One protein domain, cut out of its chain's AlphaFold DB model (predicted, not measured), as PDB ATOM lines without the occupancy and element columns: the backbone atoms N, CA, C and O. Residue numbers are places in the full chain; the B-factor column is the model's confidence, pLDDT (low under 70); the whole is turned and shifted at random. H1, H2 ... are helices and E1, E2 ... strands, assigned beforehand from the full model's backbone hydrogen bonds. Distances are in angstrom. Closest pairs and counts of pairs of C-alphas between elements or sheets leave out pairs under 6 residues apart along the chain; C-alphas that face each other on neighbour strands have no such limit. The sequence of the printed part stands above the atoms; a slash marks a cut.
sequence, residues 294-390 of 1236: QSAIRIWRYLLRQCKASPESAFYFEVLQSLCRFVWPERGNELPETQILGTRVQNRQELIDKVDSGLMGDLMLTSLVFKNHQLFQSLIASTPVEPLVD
ATOM      1  N   GLN A 294     210.370 231.010 307.674       46.94
ATOM      2  CA  GLN A 294     211.348 231.076 306.586       46.94
ATOM      3  C   GLN A 294     211.486 232.541 306.145       46.94
ATOM      4  O   GLN A 294     210.656 233.048 305.395       46.94
ATOM      5  N   SER A 295     212.527 233.233 306.612       57.03
ATOM      6  CA  SER A 295     212.800 234.627 306.238       57.03
ATOM      7  C   SER A 295     212.805 234.787 304.711       57.03
ATOM      8  O   SER A 295     213.614 234.125 304.053       57.03
ATOM      9  N   ALA A 296     211.975 235.678 304.162       60.41
ATOM     10  CA  ALA A 296     211.717 235.809 302.720       60.41
ATOM     11  C   ALA A 296     212.981 235.861 301.826       60.41
ATOM     12  O   ALA A 296     213.009 235.299 300.730       60.41
ATOM     13  N   ILE A 297     214.079 236.436 302.332       63.62
ATOM     14  CA  ILE A 297     215.393 236.481 301.667       63.62
ATOM     15  C   ILE A 297     215.987 235.097 301.326       63.62
ATOM     16  O   ILE A 297     216.750 234.968 300.368       63.62
ATOM     17  N   ARG A 298     215.632 234.042 302.078       66.44
ATOM     18  CA  ARG A 298     216.061 232.657 301.810       66.44
ATOM     19  C   ARG A 298     215.395 232.095 300.558       66.44
ATOM     20  O   ARG A 298     216.072 231.403 299.807       66.44
ATOM     21  N   ILE A 299     214.127 232.429 300.300       70.31
ATOM     22  CA  ILE A 299     213.389 231.982 299.106       70.31
ATOM     23  C   ILE A 299     214.055 232.561 297.853       70.31
ATOM     24  O   ILE A 299     214.421 231.815 296.946       70.31
ATOM     25  N   TRP A 300     214.310 233.876 297.849       76.50
ATOM     26  CA  TRP A 300     215.032 234.551 296.769       76.50
ATOM     27  C   TRP A 300     216.419 233.939 296.513       76.50
ATOM     28  O   TRP A 300     216.720 233.534 295.389       76.50
ATOM     29  N   ARG A 301     217.261 233.832 297.553       76.56
ATOM     30  CA  ARG A 301     218.637 233.313 297.426       76.56
ATOM     31  C   ARG A 301     218.675 231.824 297.050       76.56
ATOM     32  O   ARG A 301     219.578 231.417 296.324       76.56
ATOM     33  N   TYR A 302     217.698 231.023 297.483       70.88
ATOM     34  CA  TYR A 302     217.555 229.624 297.065       70.88
ATOM     35  C   TYR A 302     217.226 229.517 295.571       70.88
ATOM     36  O   TYR A 302     217.948 228.837 294.845       70.88
ATOM     37  N   LEU A 303     216.198 230.229 295.094       74.38
ATOM     38  CA  LEU A 303     215.808 230.207 293.681       74.38
ATOM     39  C   LEU A 303     216.944 230.693 292.770       74.38
ATOM     40  O   LEU A 303     217.262 230.019 291.795       74.38
ATOM     41  N   LEU A 304     217.618 231.795 293.123       79.38
ATOM     42  CA  LEU A 304     218.790 232.297 292.392       79.38
ATOM     43  C   LEU A 304     219.946 231.283 292.356       79.38
ATOM     44  O   LEU A 304     220.575 231.109 291.312       79.38
ATOM     45  N   ARG A 305     220.209 230.567 293.461       74.56
ATOM     46  CA  ARG A 305     221.220 229.498 293.494       74.56
ATOM     47  C   ARG A 305     220.832 228.324 292.592       74.56
ATOM     48  O   ARG A 305     221.681 227.849 291.843       74.56
ATOM     49  N   GLN A 306     219.571 227.888 292.608       70.44
ATOM     50  CA  GLN A 306     219.107 226.795 291.745       70.44
ATOM     51  C   GLN A 306     219.097 227.184 290.258       70.44
ATOM     52  O   GLN A 306     219.509 226.383 289.423       70.44
ATOM     53  N   CYS A 307     218.760 228.434 289.916       76.06
ATOM     54  CA  CYS A 307     218.892 228.960 288.550       76.06
ATOM     55  C   CYS A 307     220.341 228.919 288.021       76.06
ATOM     56  O   CYS A 307     220.543 228.849 286.812       76.06
ATOM     57  N   LYS A 308     221.345 228.959 288.910       76.50
ATOM     58  CA  LYS A 308     222.776 228.909 288.564       76.50
ATOM     59  C   LYS A 308     223.389 227.500 288.614       76.50
ATOM     60  O   LYS A 308     224.423 227.296 287.990       76.50
ATOM     61  N   ALA A 309     222.795 226.555 289.352       70.31
ATOM     62  CA  ALA A 309     223.422 225.263 289.677       70.31
ATOM     63  C   ALA A 309     222.605 224.001 289.327       70.31
ATOM     64  O   ALA A 309     223.171 222.910 289.312       70.31
ATOM     65  N   SER A 310     221.297 224.107 289.071       63.41
ATOM     66  CA  SER A 310     220.429 222.942 288.840       63.41
ATOM     67  C   SER A 310     220.428 222.481 287.372       63.41
ATOM     68  O   SER A 310     220.414 223.334 286.481       63.41
ATOM     69  N   PRO A 311     220.330 221.167 287.075       53.53
ATOM     70  CA  PRO A 311     220.005 220.700 285.723       53.53
ATOM     71  C   PRO A 311     218.602 221.145 285.267       53.53
ATOM     72  O   PRO A 311     218.369 221.300 284.071       53.53
ATOM     73  N   GLU A 312     217.678 221.418 286.196       66.31
ATOM     74  CA  GLU A 312     216.326 221.928 285.909       66.31
ATOM     75  C   GLU A 312     216.241 223.461 286.037       66.31
ATOM     76  O   GLU A 312     215.199 224.016 286.386       66.31
ATOM     77  N   SER A 313     217.340 224.176 285.780       72.06
ATOM     78  CA  SER A 313     217.458 225.623 286.023       72.06
ATOM     79  C   SER A 313     216.348 226.473 285.382       72.06
ATOM     80  O   SER A 313     215.931 227.468 285.973       72.06
ATOM     81  N   ALA A 314     215.801 226.047 284.237       76.56
ATOM     82  CA  ALA A 314     214.648 226.680 283.592       76.56
ATOM     83  C   ALA A 314     213.361 226.623 284.443       76.56
ATOM     84  O   ALA A 314     212.659 227.625 284.536       76.56
ATOM     85  N   PHE A 315     213.077 225.504 285.120       72.50
ATOM     86  CA  PHE A 315     211.919 225.377 286.017       72.50
ATOM     87  C   PHE A 315     212.058 226.307 287.230       72.50
ATOM     88  O   PHE A 315     211.138 227.052 287.566       72.50
ATOM     89  N   TYR A 316     213.242 226.341 287.849       73.38
ATOM     90  CA  TYR A 316     213.516 227.283 288.938       73.38
ATOM     91  C   TYR A 316     213.437 228.745 288.475       73.38
ATOM     92  O   TYR A 316     212.995 229.597 289.247       73.38
ATOM     93  N   PHE A 317     213.775 229.032 287.214       82.19
ATOM     94  CA  PHE A 317     213.609 230.357 286.623       82.19
ATOM     95  C   PHE A 317     212.138 230.720 286.341       82.19
ATOM     96  O   PHE A 317     211.746 231.854 286.604       82.19
ATOM     97  N   GLU A 318     211.290 229.789 285.895       80.00
ATOM     98  CA  GLU A 318     209.837 230.015 285.764       80.00
ATOM     99  C   GLU A 318     209.181 230.296 287.126       80.00
ATOM    100  O   GLU A 318     208.346 231.199 287.254       80.00
ATOM    101  N   VAL A 319     209.612 229.589 288.174       76.31
ATOM    102  CA  VAL A 319     209.187 229.838 289.559       76.31
ATOM    103  C   VAL A 319     209.694 231.199 290.058       76.31
ATOM    104  O   VAL A 319     208.931 231.949 290.670       76.31
ATOM    105  N   LEU A 320     210.942 231.569 289.751       84.25
ATOM    106  CA  LEU A 320     211.509 232.881 290.077       84.25
ATOM    107  C   LEU A 320     210.774 234.020 289.352       84.25
ATOM    108  O   LEU A 320     210.404 235.006 289.981       84.25
ATOM    109  N   GLN A 321     210.474 233.861 288.060       84.69
ATOM    110  CA  GLN A 321     209.653 234.788 287.279       84.69
ATOM    111  C   GLN A 321     208.243 234.928 287.867       84.69
ATOM    112  O   GLN A 321     207.689 236.029 287.893       84.69
ATOM    113  N   SER A 322     207.662 233.832 288.357       81.00
ATOM    114  CA  SER A 322     206.351 233.831 289.018       81.00
ATOM    115  C   SER A 322     206.381 234.586 290.351       81.00
ATOM    116  O   SER A 322     205.462 235.354 290.640       81.00
ATOM    117  N   LEU A 323     207.466 234.456 291.122       82.75
ATOM    118  CA  LEU A 323     207.696 235.242 292.334       82.75
ATOM    119  C   LEU A 323     207.886 236.733 292.007       82.75
ATOM    120  O   LEU A 323     207.194 237.570 292.583       82.75
ATOM    121  N   CYS A 324     208.735 237.080 291.033       84.94
ATOM    122  CA  CYS A 324     208.916 238.467 290.592       84.94
ATOM    123  C   CYS A 324     207.602 239.108 290.121       84.94
ATOM    124  O   CYS A 324     207.330 240.247 290.484       84.94
ATOM    125  N   ARG A 325     206.762 238.382 289.371       82.56
ATOM    126  CA  ARG A 325     205.437 238.855 288.923       82.56
ATOM    127  C   ARG A 325     204.422 239.025 290.057       82.56
ATOM    128  O   ARG A 325     203.518 239.840 289.923       82.56
ATOM    129  N   PHE A 326     204.542 238.276 291.151       81.12
ATOM    130  CA  PHE A 326     203.703 238.472 292.339       81.12
ATOM    131  C   PHE A 326     204.146 239.689 293.163       81.12
ATOM    132  O   PHE A 326     203.306 240.407 293.702       81.12
ATOM    133  N   VAL A 327     205.458 239.924 293.255       80.50
ATOM    134  CA  VAL A 327     206.052 241.036 294.014       80.50
ATOM    135  C   VAL A 327     205.928 242.367 293.259       80.50
ATOM    136  O   VAL A 327     205.551 243.373 293.857       80.50
ATOM    137  N   TRP A 328     206.160 242.358 291.944       82.50
ATOM    138  CA  TRP A 328     206.019 243.503 291.039       82.50
ATOM    139  C   TRP A 328     205.044 243.168 289.891       82.50
ATOM    140  O   TRP A 328     205.472 242.874 288.771       82.50
ATOM    141  N   PRO A 329     203.722 243.170 290.152       77.00
ATOM    142  CA  PRO A 329     202.719 242.835 289.147       77.00
ATOM    143  C   PRO A 329     202.590 243.905 288.057       77.00
ATOM    144  O   PRO A 329     202.654 245.111 288.304       77.00
ATOM    145  N   GLU A 330     202.326 243.454 286.830       73.31
ATOM    146  CA  GLU A 330     201.884 244.327 285.740       73.31
ATOM    147  C   GLU A 330     200.518 244.949 286.089       73.31
ATOM    148  O   GLU A 330     199.683 244.310 286.734       73.31
ATOM    149  N   ARG A 331     200.278 246.206 285.683       62.03
ATOM    150  CA  ARG A 331     199.113 246.995 286.136       62.03
ATOM    151  C   ARG A 331     197.789 246.260 285.876       62.03
ATOM    152  O   ARG A 331     197.383 246.112 284.727       62.03
ATOM    153  N   GLY A 332     197.104 245.866 286.952       57.50
ATOM    154  CA  GLY A 332     195.828 245.138 286.917       57.50
ATOM    155  C   GLY A 332     195.927 243.629 287.181       57.50
ATOM    156  O   GLY A 332     194.910 243.020 287.496       57.50
ATOM    157  N   ASN A 333     197.123 243.029 287.144       62.97
ATOM    158  CA  ASN A 333     197.352 241.597 287.396       62.97
ATOM    159  C   ASN A 333     197.720 241.308 288.868       62.97
ATOM    160  O   ASN A 333     198.631 240.534 289.169       62.97
ATOM    161  N   GLU A 334     197.024 241.944 289.810       65.56
ATOM    162  CA  GLU A 334     197.303 241.827 291.244       65.56
ATOM    163  C   GLU A 334     196.695 240.562 291.871       65.56
ATOM    164  O   GLU A 334     195.624 240.594 292.474       65.56
ATOM    165  N   LEU A 335     197.409 239.438 291.781       64.94
ATOM    166  CA  LEU A 335     197.034 238.205 292.484       64.94
ATOM    167  C   LEU A 335     197.204 238.365 294.014       64.94
ATOM    168  O   LEU A 335     198.284 238.776 294.450       64.94
ATOM    169  N   PRO A 336     196.185 238.059 294.846       59.44
ATOM    170  CA  PRO A 336     196.261 238.238 296.303       59.44
ATOM    171  C   PRO A 336     197.101 237.160 297.007       59.44
ATOM    172  O   PRO A 336     197.688 237.426 298.049       59.44
ATOM    173  N   GLU A 337     197.193 235.963 296.423       62.47
ATOM    174  CA  GLU A 337     198.105 234.893 296.837       62.47
ATOM    175  C   GLU A 337     198.857 234.376 295.603       62.47
ATOM    176  O   GLU A 337     198.332 234.419 294.487       62.47
ATOM    177  N   THR A 338     200.046 233.815 295.804       63.66
ATOM    178  CA  THR A 338     200.710 232.955 294.812       63.66
ATOM    179  C   THR A 338     201.204 231.664 295.465       63.66
ATOM    180  O   THR A 338     201.335 231.593 296.689       63.66
ATOM    181  N   GLN A 339     201.477 230.632 294.661       56.66
ATOM    182  CA  GLN A 339     202.114 229.397 295.122       56.66
ATOM    183  C   GLN A 339     203.527 229.281 294.551       56.66
ATOM    184  O   GLN A 339     203.707 229.059 293.357       56.66
ATOM    185  N   ILE A 340     204.531 229.407 295.418       60.50
ATOM    186  CA  ILE A 340     205.951 229.280 295.070       60.50
ATOM    187  C   ILE A 340     206.459 227.974 295.669       60.50
ATOM    188  O   ILE A 340     206.447 227.806 296.887       60.50
ATOM    189  N   LEU A 341     206.865 227.031 294.814       53.91
ATOM    190  CA  LEU A 341     207.297 225.687 295.227       53.91
ATOM    191  C   LEU A 341     206.276 224.981 296.157       53.91
ATOM    192  O   LEU A 341     206.648 224.337 297.132       53.91
ATOM    193  N   GLY A 342     204.973 225.156 295.897       45.78
ATOM    194  CA  GLY A 342     203.878 224.621 296.725       45.78
ATOM    195  C   GLY A 342     203.566 225.410 298.007       45.78
ATOM    196  O   GLY A 342     202.513 225.203 298.609       45.78
ATOM    197  N   THR A 343     204.415 226.360 298.409       49.94
ATOM    198  CA  THR A 343     204.158 227.244 299.557       49.94
ATOM    199  C   THR A 343     203.240 228.400 299.161       49.94
ATOM    200  O   THR A 343     203.420 229.000 298.099       49.94
ATOM    201  N   ARG A 344     202.250 228.740 299.999       56.12
ATOM    202  CA  ARG A 344     201.419 229.935 299.783       56.12
ATOM    203  C   ARG A 344     202.162 231.181 300.243       56.12
ATOM    204  O   ARG A 344     202.547 231.281 301.404       56.12
ATOM    205  N   VAL A 345     202.284 232.151 299.349       62.84
ATOM    206  CA  VAL A 345     202.873 233.460 299.625       62.84
ATOM    207  C   VAL A 345     201.764 234.511 299.575       62.84
ATOM    208  O   VAL A 345     201.098 234.668 298.551       62.84
ATOM    209  N   GLN A 346     201.570 235.212 300.693       64.56
ATOM    210  CA  GLN A 346     200.551 236.260 300.872       64.56
ATOM    211  C   GLN A 346     201.179 237.653 301.079       64.56
ATOM    212  O   GLN A 346     200.665 238.654 300.586       64.56
ATOM    213  N   ASN A 347     202.311 237.738 301.789       70.25
ATOM    214  CA  ASN A 347     202.915 239.012 302.183       70.25
ATOM    215  C   ASN A 347     203.886 239.554 301.116       70.25
ATOM    216  O   ASN A 347     205.073 239.225 301.121       70.25
ATOM    217  N   ARG A 348     203.398 240.404 300.199       74.38
ATOM    218  CA  ARG A 348     204.258 241.071 299.198       74.38
ATOM    219  C   ARG A 348     205.291 242.004 299.834       74.38
ATOM    220  O   ARG A 348     206.432 242.017 299.388       74.38
ATOM    221  N   GLN A 349     204.914 242.776 300.857       75.69
ATOM    222  CA  GLN A 349     205.779 243.834 301.394       75.69
ATOM    223  C   GLN A 349     207.043 243.256 302.044       75.69
ATOM    224  O   GLN A 349     208.140 243.718 301.760       75.69
ATOM    225  N   GLU A 350     206.917 242.171 302.808       76.31
ATOM    226  CA  GLU A 350     208.063 241.462 303.399       76.31
ATOM    227  C   GLU A 350     209.034 240.888 302.352       76.31
ATOM    228  O   GLU A 350     210.229 240.775 302.621       76.31
ATOM    229  N   LEU A 351     208.555 240.559 301.148       75.12
ATOM    230  CA  LEU A 351     209.418 240.157 300.035       75.12
ATOM    231  C   LEU A 351     210.161 241.340 299.406       75.12
ATOM    232  O   LEU A 351     211.303 241.143 298.996       75.12
ATOM    233  N   ILE A 352     209.546 242.531 299.360       78.62
ATOM    234  CA  ILE A 352     210.153 243.790 298.884       78.62
ATOM    235  C   ILE A 352     211.197 244.293 299.894       78.62
ATOM    236  O   ILE A 352     212.336 244.552 299.516       78.62
ATOM    237  N   ASP A 353     210.858 244.322 301.187       78.44
ATOM    238  CA  ASP A 353     211.697 244.783 302.314       78.44
ATOM    239  C   ASP A 353     212.944 243.903 302.579       78.44
ATOM    240  O   ASP A 353     213.651 244.066 303.587       78.44
ATOM    241  N   LYS A 354     213.182 242.905 301.720       79.25
ATOM    242  CA  LYS A 354     214.333 241.993 301.737       79.25
ATOM    243  C   LYS A 354     215.083 241.940 300.403       79.25
ATOM    244  O   LYS A 354     215.998 241.127 300.275       79.25
ATOM    245  N   VAL A 355     214.743 242.800 299.440       80.62
ATOM    246  CA  VAL A 355     215.526 242.984 298.213       80.62
ATOM    247  C   VAL A 355     216.621 244.017 298.465       80.62
ATOM    248  O   VAL A 355     216.382 245.221 298.435       80.62
ATOM    249  N   ASP A 356     217.832 243.529 298.728       81.38
ATOM    250  CA  ASP A 356     219.042 244.353 298.723       81.38
ATOM    251  C   ASP A 356     219.521 244.637 297.278       81.38
ATOM    252  O   ASP A 356     219.074 244.004 296.315       81.38
ATOM    253  N   SER A 357     220.415 245.617 297.098       82.50
ATOM    254  CA  SER A 357     220.912 246.019 295.770       82.50
ATOM    255  C   SER A 357     221.695 244.912 295.054       82.50
ATOM    256  O   SER A 357     221.682 244.859 293.823       82.50
ATOM    257  N   GLY A 358     222.332 244.007 295.805       85.38
ATOM    258  CA  GLY A 358     222.983 242.810 295.272       85.38
ATOM    259  C   GLY A 358     221.966 241.808 294.739       85.38
ATOM    260  O   GLY A 358     222.095 241.346 293.611       85.38
ATOM    261  N   LEU A 359     220.911 241.534 295.507       85.38
ATOM    262  CA  LEU A 359     219.815 240.652 295.116       85.38
ATOM    263  C   LEU A 359     219.089 241.167 293.866       85.38
ATOM    264  O   LEU A 359     218.790 240.378 292.973       85.38
ATOM    265  N   MET A 360     218.848 242.479 293.769       87.50
ATOM    266  CA  MET A 360     218.269 243.086 292.565       87.50
ATOM    267  C   MET A 360     219.195 242.936 291.348       87.50
ATOM    268  O   MET A 360     218.735 242.543 290.274       87.50
ATOM    269  N   GLY A 361     220.500 243.172 291.518       86.44
ATOM    270  CA  GLY A 361     221.495 242.909 290.474       86.44
ATOM    271  C   GLY A 361     221.478 241.447 290.015       86.44
ATOM    272  O   GLY A 361     221.407 241.171 288.819       86.44
ATOM    273  N   ASP A 362     221.433 240.503 290.955       86.88
ATOM    274  CA  ASP A 362     221.410 239.065 290.667       86.88
ATOM    275  C   ASP A 362     220.123 238.620 289.942       86.88
ATOM    276  O   ASP A 362     220.177 237.784 289.034       86.88
ATOM    277  N   LEU A 363     218.969 239.216 290.272       88.50
ATOM    278  CA  LEU A 363     217.697 239.024 289.559       88.50
ATOM    279  C   LEU A 363     217.766 239.550 288.114       88.50
ATOM    280  O   LEU A 363     217.317 238.869 287.186       88.50
ATOM    281  N   MET A 364     218.360 240.729 287.902       88.94
ATOM    282  CA  MET A 364     218.562 241.306 286.567       88.94
ATOM    283  C   MET A 364     219.515 240.456 285.717       88.94
ATOM    284  O   MET A 364     219.174 240.101 284.586       88.94
ATOM    285  N   LEU A 365     220.674 240.068 286.262       88.75
ATOM    286  CA  LEU A 365     221.652 239.223 285.570       88.75
ATOM    287  C   LEU A 365     221.063 237.852 285.219       88.75
ATOM    288  O   LEU A 365     221.177 237.407 284.077       88.75
ATOM    289  N   THR A 366     220.355 237.212 286.154       88.38
ATOM    290  CA  THR A 366     219.673 235.933 285.898       88.38
ATOM    291  C   THR A 366     218.608 236.085 284.804       88.38
ATOM    292  O   THR A 366     218.521 235.249 283.907       88.38
ATOM    293  N   SER A 367     217.856 237.190 284.782       88.56
ATOM    294  CA  SER A 367     216.874 237.459 283.716       88.56
ATOM    295  C   SER A 367     217.510 237.558 282.321       88.56
ATOM    296  O   SER A 367     216.910 237.093 281.349       88.56
ATOM    297  N   LEU A 368     218.732 238.095 282.211       86.31
ATOM    298  CA  LEU A 368     219.501 238.120 280.959       86.31
ATOM    299  C   LEU A 368     220.007 236.725 280.550       86.31
ATOM    300  O   LEU A 368     219.895 236.368 279.377       86.31
ATOM    301  N   VAL A 369     220.500 235.916 281.499       86.81
ATOM    302  CA  VAL A 369     220.945 234.523 281.259       86.81
ATOM    303  C   VAL A 369     219.836 233.684 280.615       86.81
ATOM    304  O   VAL A 369     220.077 232.997 279.623       86.81
ATOM    305  N   PHE A 370     218.606 233.798 281.123       86.75
ATOM    306  CA  PHE A 370     217.426 233.106 280.590       86.75
ATOM    307  C   PHE A 370     216.708 233.879 279.463       86.75
ATOM    308  O   PHE A 370     215.580 233.545 279.100       86.75
ATOM    309  N   LYS A 371     217.352 234.901 278.873       85.38
ATOM    310  CA  LYS A 371     216.864 235.700 277.726       85.38
ATOM    311  C   LYS A 371     215.513 236.402 277.951       85.38
ATOM    312  O   LYS A 371     214.861 236.827 276.992       85.38
ATOM    313  N   ASN A 372     215.089 236.573 279.201       84.81
ATOM    314  CA  ASN A 372     213.788 237.120 279.565       84.81
ATOM    315  C   ASN A 372     213.828 238.655 279.630       84.81
ATOM    316  O   ASN A 372     213.825 239.272 280.696       84.81
ATOM    317  N   HIS A 373     213.875 239.267 278.448       82.50
ATOM    318  CA  HIS A 373     213.997 240.716 278.281       82.50
ATOM    319  C   HIS A 373     212.821 241.488 278.912       82.50
ATOM    320  O   HIS A 373     213.041 242.563 279.461       82.50
ATOM    321  N   GLN A 374     211.602 240.925 278.904       84.94
ATOM    322  CA  GLN A 374     210.434 241.525 279.564       84.94
ATOM    323  C   GLN A 374     210.630 241.586 281.084       84.94
ATOM    324  O   GLN A 374     210.476 242.654 281.662       84.94
ATOM    325  N   LEU A 375     211.031 240.479 281.726       85.19
ATOM    326  CA  LEU A 375     211.297 240.468 283.170       85.19
ATOM    327  C   LEU A 375     212.431 241.433 283.546       85.19
ATOM    328  O   LEU A 375     212.300 242.177 284.511       85.19
ATOM    329  N   PHE A 376     213.507 241.471 282.756       87.50
ATOM    330  CA  PHE A 376     214.617 242.409 282.940       87.50
ATOM    331  C   PHE A 376     214.157 243.880 282.872       87.50
ATOM    332  O   PHE A 376     214.472 244.661 283.770       87.50
ATOM    333  N   GLN A 377     213.347 244.250 281.872       85.38
ATOM    334  CA  GLN A 377     212.755 245.591 281.767       85.38
ATOM    335  C   GLN A 377     211.794 245.903 282.926       85.38
ATOM    336  O   GLN A 377     211.840 247.008 283.467       85.38
ATOM    337  N   SER A 378     210.955 244.945 283.341       84.19
ATOM    338  CA  SER A 378     210.060 245.103 284.495       84.19
ATOM    339  C   SER A 378     210.834 245.361 285.787       84.19
ATOM    340  O   SER A 378     210.492 246.299 286.500       84.19
ATOM    341  N   LEU A 379     211.895 244.587 286.055       86.56
ATOM    342  CA  LEU A 379     212.758 244.764 287.227       86.56
ATOM    343  C   LEU A 379     213.423 246.145 287.227       86.56
ATOM    344  O   LEU A 379     213.377 246.836 288.240       86.56
ATOM    345  N   ILE A 380     213.981 246.592 286.095       85.69
ATOM    346  CA  ILE A 380     214.568 247.940 285.967       85.69
ATOM    347  C   ILE A 380     213.523 249.021 286.272       85.69
ATOM    348  O   ILE A 380     213.793 249.934 287.050       85.69
ATOM    349  N   ALA A 381     212.313 248.897 285.723       83.31
ATOM    350  CA  ALA A 381     211.228 249.851 285.948       83.31
ATOM    351  C   ALA A 381     210.647 249.822 287.379       83.31
ATOM    352  O   ALA A 381     210.014 250.794 287.790       83.31
ATOM    353  N   SER A 382     210.844 248.733 288.133       77.50
ATOM    354  CA  SER A 382     210.369 248.568 289.514       77.50
ATOM    355  C   SER A 382     211.464 248.722 290.579       77.50
ATOM    356  O   SER A 382     211.194 248.478 291.756       77.50
ATOM    357  N   THR A 383     212.689 249.092 290.194       75.94
ATOM    358  CA  THR A 383     213.856 249.186 291.088       75.94
ATOM    359  C   THR A 383     213.928 250.549 291.796       75.94
ATOM    360  O   THR A 383     214.080 251.563 291.117       75.94
ATOM    361  N   PRO A 384     213.875 250.608 293.146       63.97
ATOM    362  CA  PRO A 384     213.962 251.859 293.906       63.97
ATOM    363  C   PRO A 384     215.372 252.172 294.455       63.97
ATOM    364  O   PRO A 384     215.546 253.186 295.122       63.97
ATOM    365  N   VAL A 385     216.360 251.298 294.230       68.69
ATOM    366  CA  VAL A 385     217.733 251.387 294.765       68.69
ATOM    367  C   VAL A 385     218.719 251.007 293.662       68.69
ATOM    368  O   VAL A 385     218.496 250.004 292.993       68.69
ATOM    369  N   GLU A 386     219.810 251.764 293.492       78.50
ATOM    370  CA  GLU A 386     220.874 251.470 292.516       78.50
ATOM    371  C   GLU A 386     221.324 249.990 292.611       78.50
ATOM    372  O   GLU A 386     221.817 249.568 293.666       78.50
ATOM    373  N   PRO A 387     221.131 249.167 291.560       82.06
ATOM    374  CA  PRO A 387     221.418 247.739 291.623       82.06
ATOM    375  C   PRO A 387     222.924 247.481 291.479       82.06
ATOM    376  O   PRO A 387     223.594 248.057 290.620       82.06
ATOM    377  N   LEU A 388     223.468 246.576 292.296       83.94
ATOM    378  CA  LEU A 388     224.889 246.228 292.268       83.94
ATOM    379  C   LEU A 388     225.160 245.261 291.105       83.94
ATOM    380  O   LEU A 388     225.046 244.046 291.245       83.94
ATOM    381  N   VAL A 389     225.485 245.822 289.940       83.38
ATOM    382  CA  VAL A 389     225.638 245.093 288.674       83.38
ATOM    383  C   VAL A 389     227.070 245.202 288.151       83.38
ATOM    384  O   VAL A 389     227.580 246.301 287.939       83.38
ATOM    385  N   ASP A 390     227.701 244.062 287.853       84.38
ATOM    386  CA  ASP A 390     228.930 244.043 287.055       84.38
ATOM    387  C   ASP A 390     228.593 244.244 285.567       84.38
ATOM    388  O   ASP A 390     228.311 243.313 284.806       84.38
TER     389      ASP A 390
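Overview. This is residues 294 to 390 of the 1236 residues of an uncharacterized protein of Colletotrichum orchidophilum (UniProt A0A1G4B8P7). Two helical hairpins, H1 with H2 and H4 with H5, make the body, joined mainly where H1 and H4 pack side by side. A small two-strand hairpin, E1 and E2, lies to one side of H2, and the short helix H3 packs on the last residues of H2. The printed part has 97 residues, with five named helices and two named strands in the order H1, H2, E1, E2, H3, H4, H5; the sheet E1 - E2 is antiparallel and the class is mostly helix. The whole is compact and rounded, with a radius of gyration of the C-alphas of 12.5 A and spans of 33 by 30 by 24 A.

Arrangement. H1, residues 297 to 309, and H2, residues 313 to 327, touch as a helical hairpin, with a shallow tilt of 29 degrees, opposite ways; their closest C-alphas, of Cys 307 and Ser 313, are 4.4 A apart. E1, residues 338 to 340, comes closest to H2 with the C-alphas of Ile 340 and Val 319, 6.4 A apart. E1 and E2, residues 343 to 345, form an antiparallel hairpin, with N 340 and O 343 at 2.9 A and N 338 and O 345 at 3.1 A, both within hydrogen-bond range. H3, residues 348 to 352, touches residues 326 to 327 of H2 alone; the closest C-alphas, of Val 327 and Arg 348, are 5.5 A apart. H4, residues 357 to 369, touches H1, the same way, at a shallow tilt of 32 degrees, only just short of steep; the closest C-alphas, of Leu 304 and Leu 363, are 7.4 A apart. H4 and H5, residues 373 to 381, touch as a helical hairpin, opposite ways at a shallow tilt of 20 degrees, closest at the C-alphas of Met 364 and Phe 376, 5.5 A. H2 and H4 are near each other, with 9 pairs of C-alphas within 10 A. H1 and H5 are apart. In H1, H2, H3, H4 and H5 every O i to N i+4 pair is within hydrogen-bond range.

Along the chain. H1 begins at C-alpha 297, (215.393, 236.481, 301.667), and is 18.3 A long from first to last C-alpha. H2 is 20.8 A long, E1 6.4 A, E2 6.3 A and H3 6.5 A. H4 is 18.5 A long and begins at C-alpha 357, (220.912, 246.019, 295.770). H5 is 12.2 A long and ends at C-alpha 381, (211.228, 249.851, 285.948).

Size, cuts and confidence. The two C-alphas farthest apart, of Pro 336 and Asp 390, are 34.4 A apart. The printed part has no cut. The link from H2 to E1, with 10 residues, is short, and the other links are tight. Mean pLDDT of the printed part is 75.2; it is under 70 at residues 294 to 298, 310 to 312, 331 to 346 and 384 to 385.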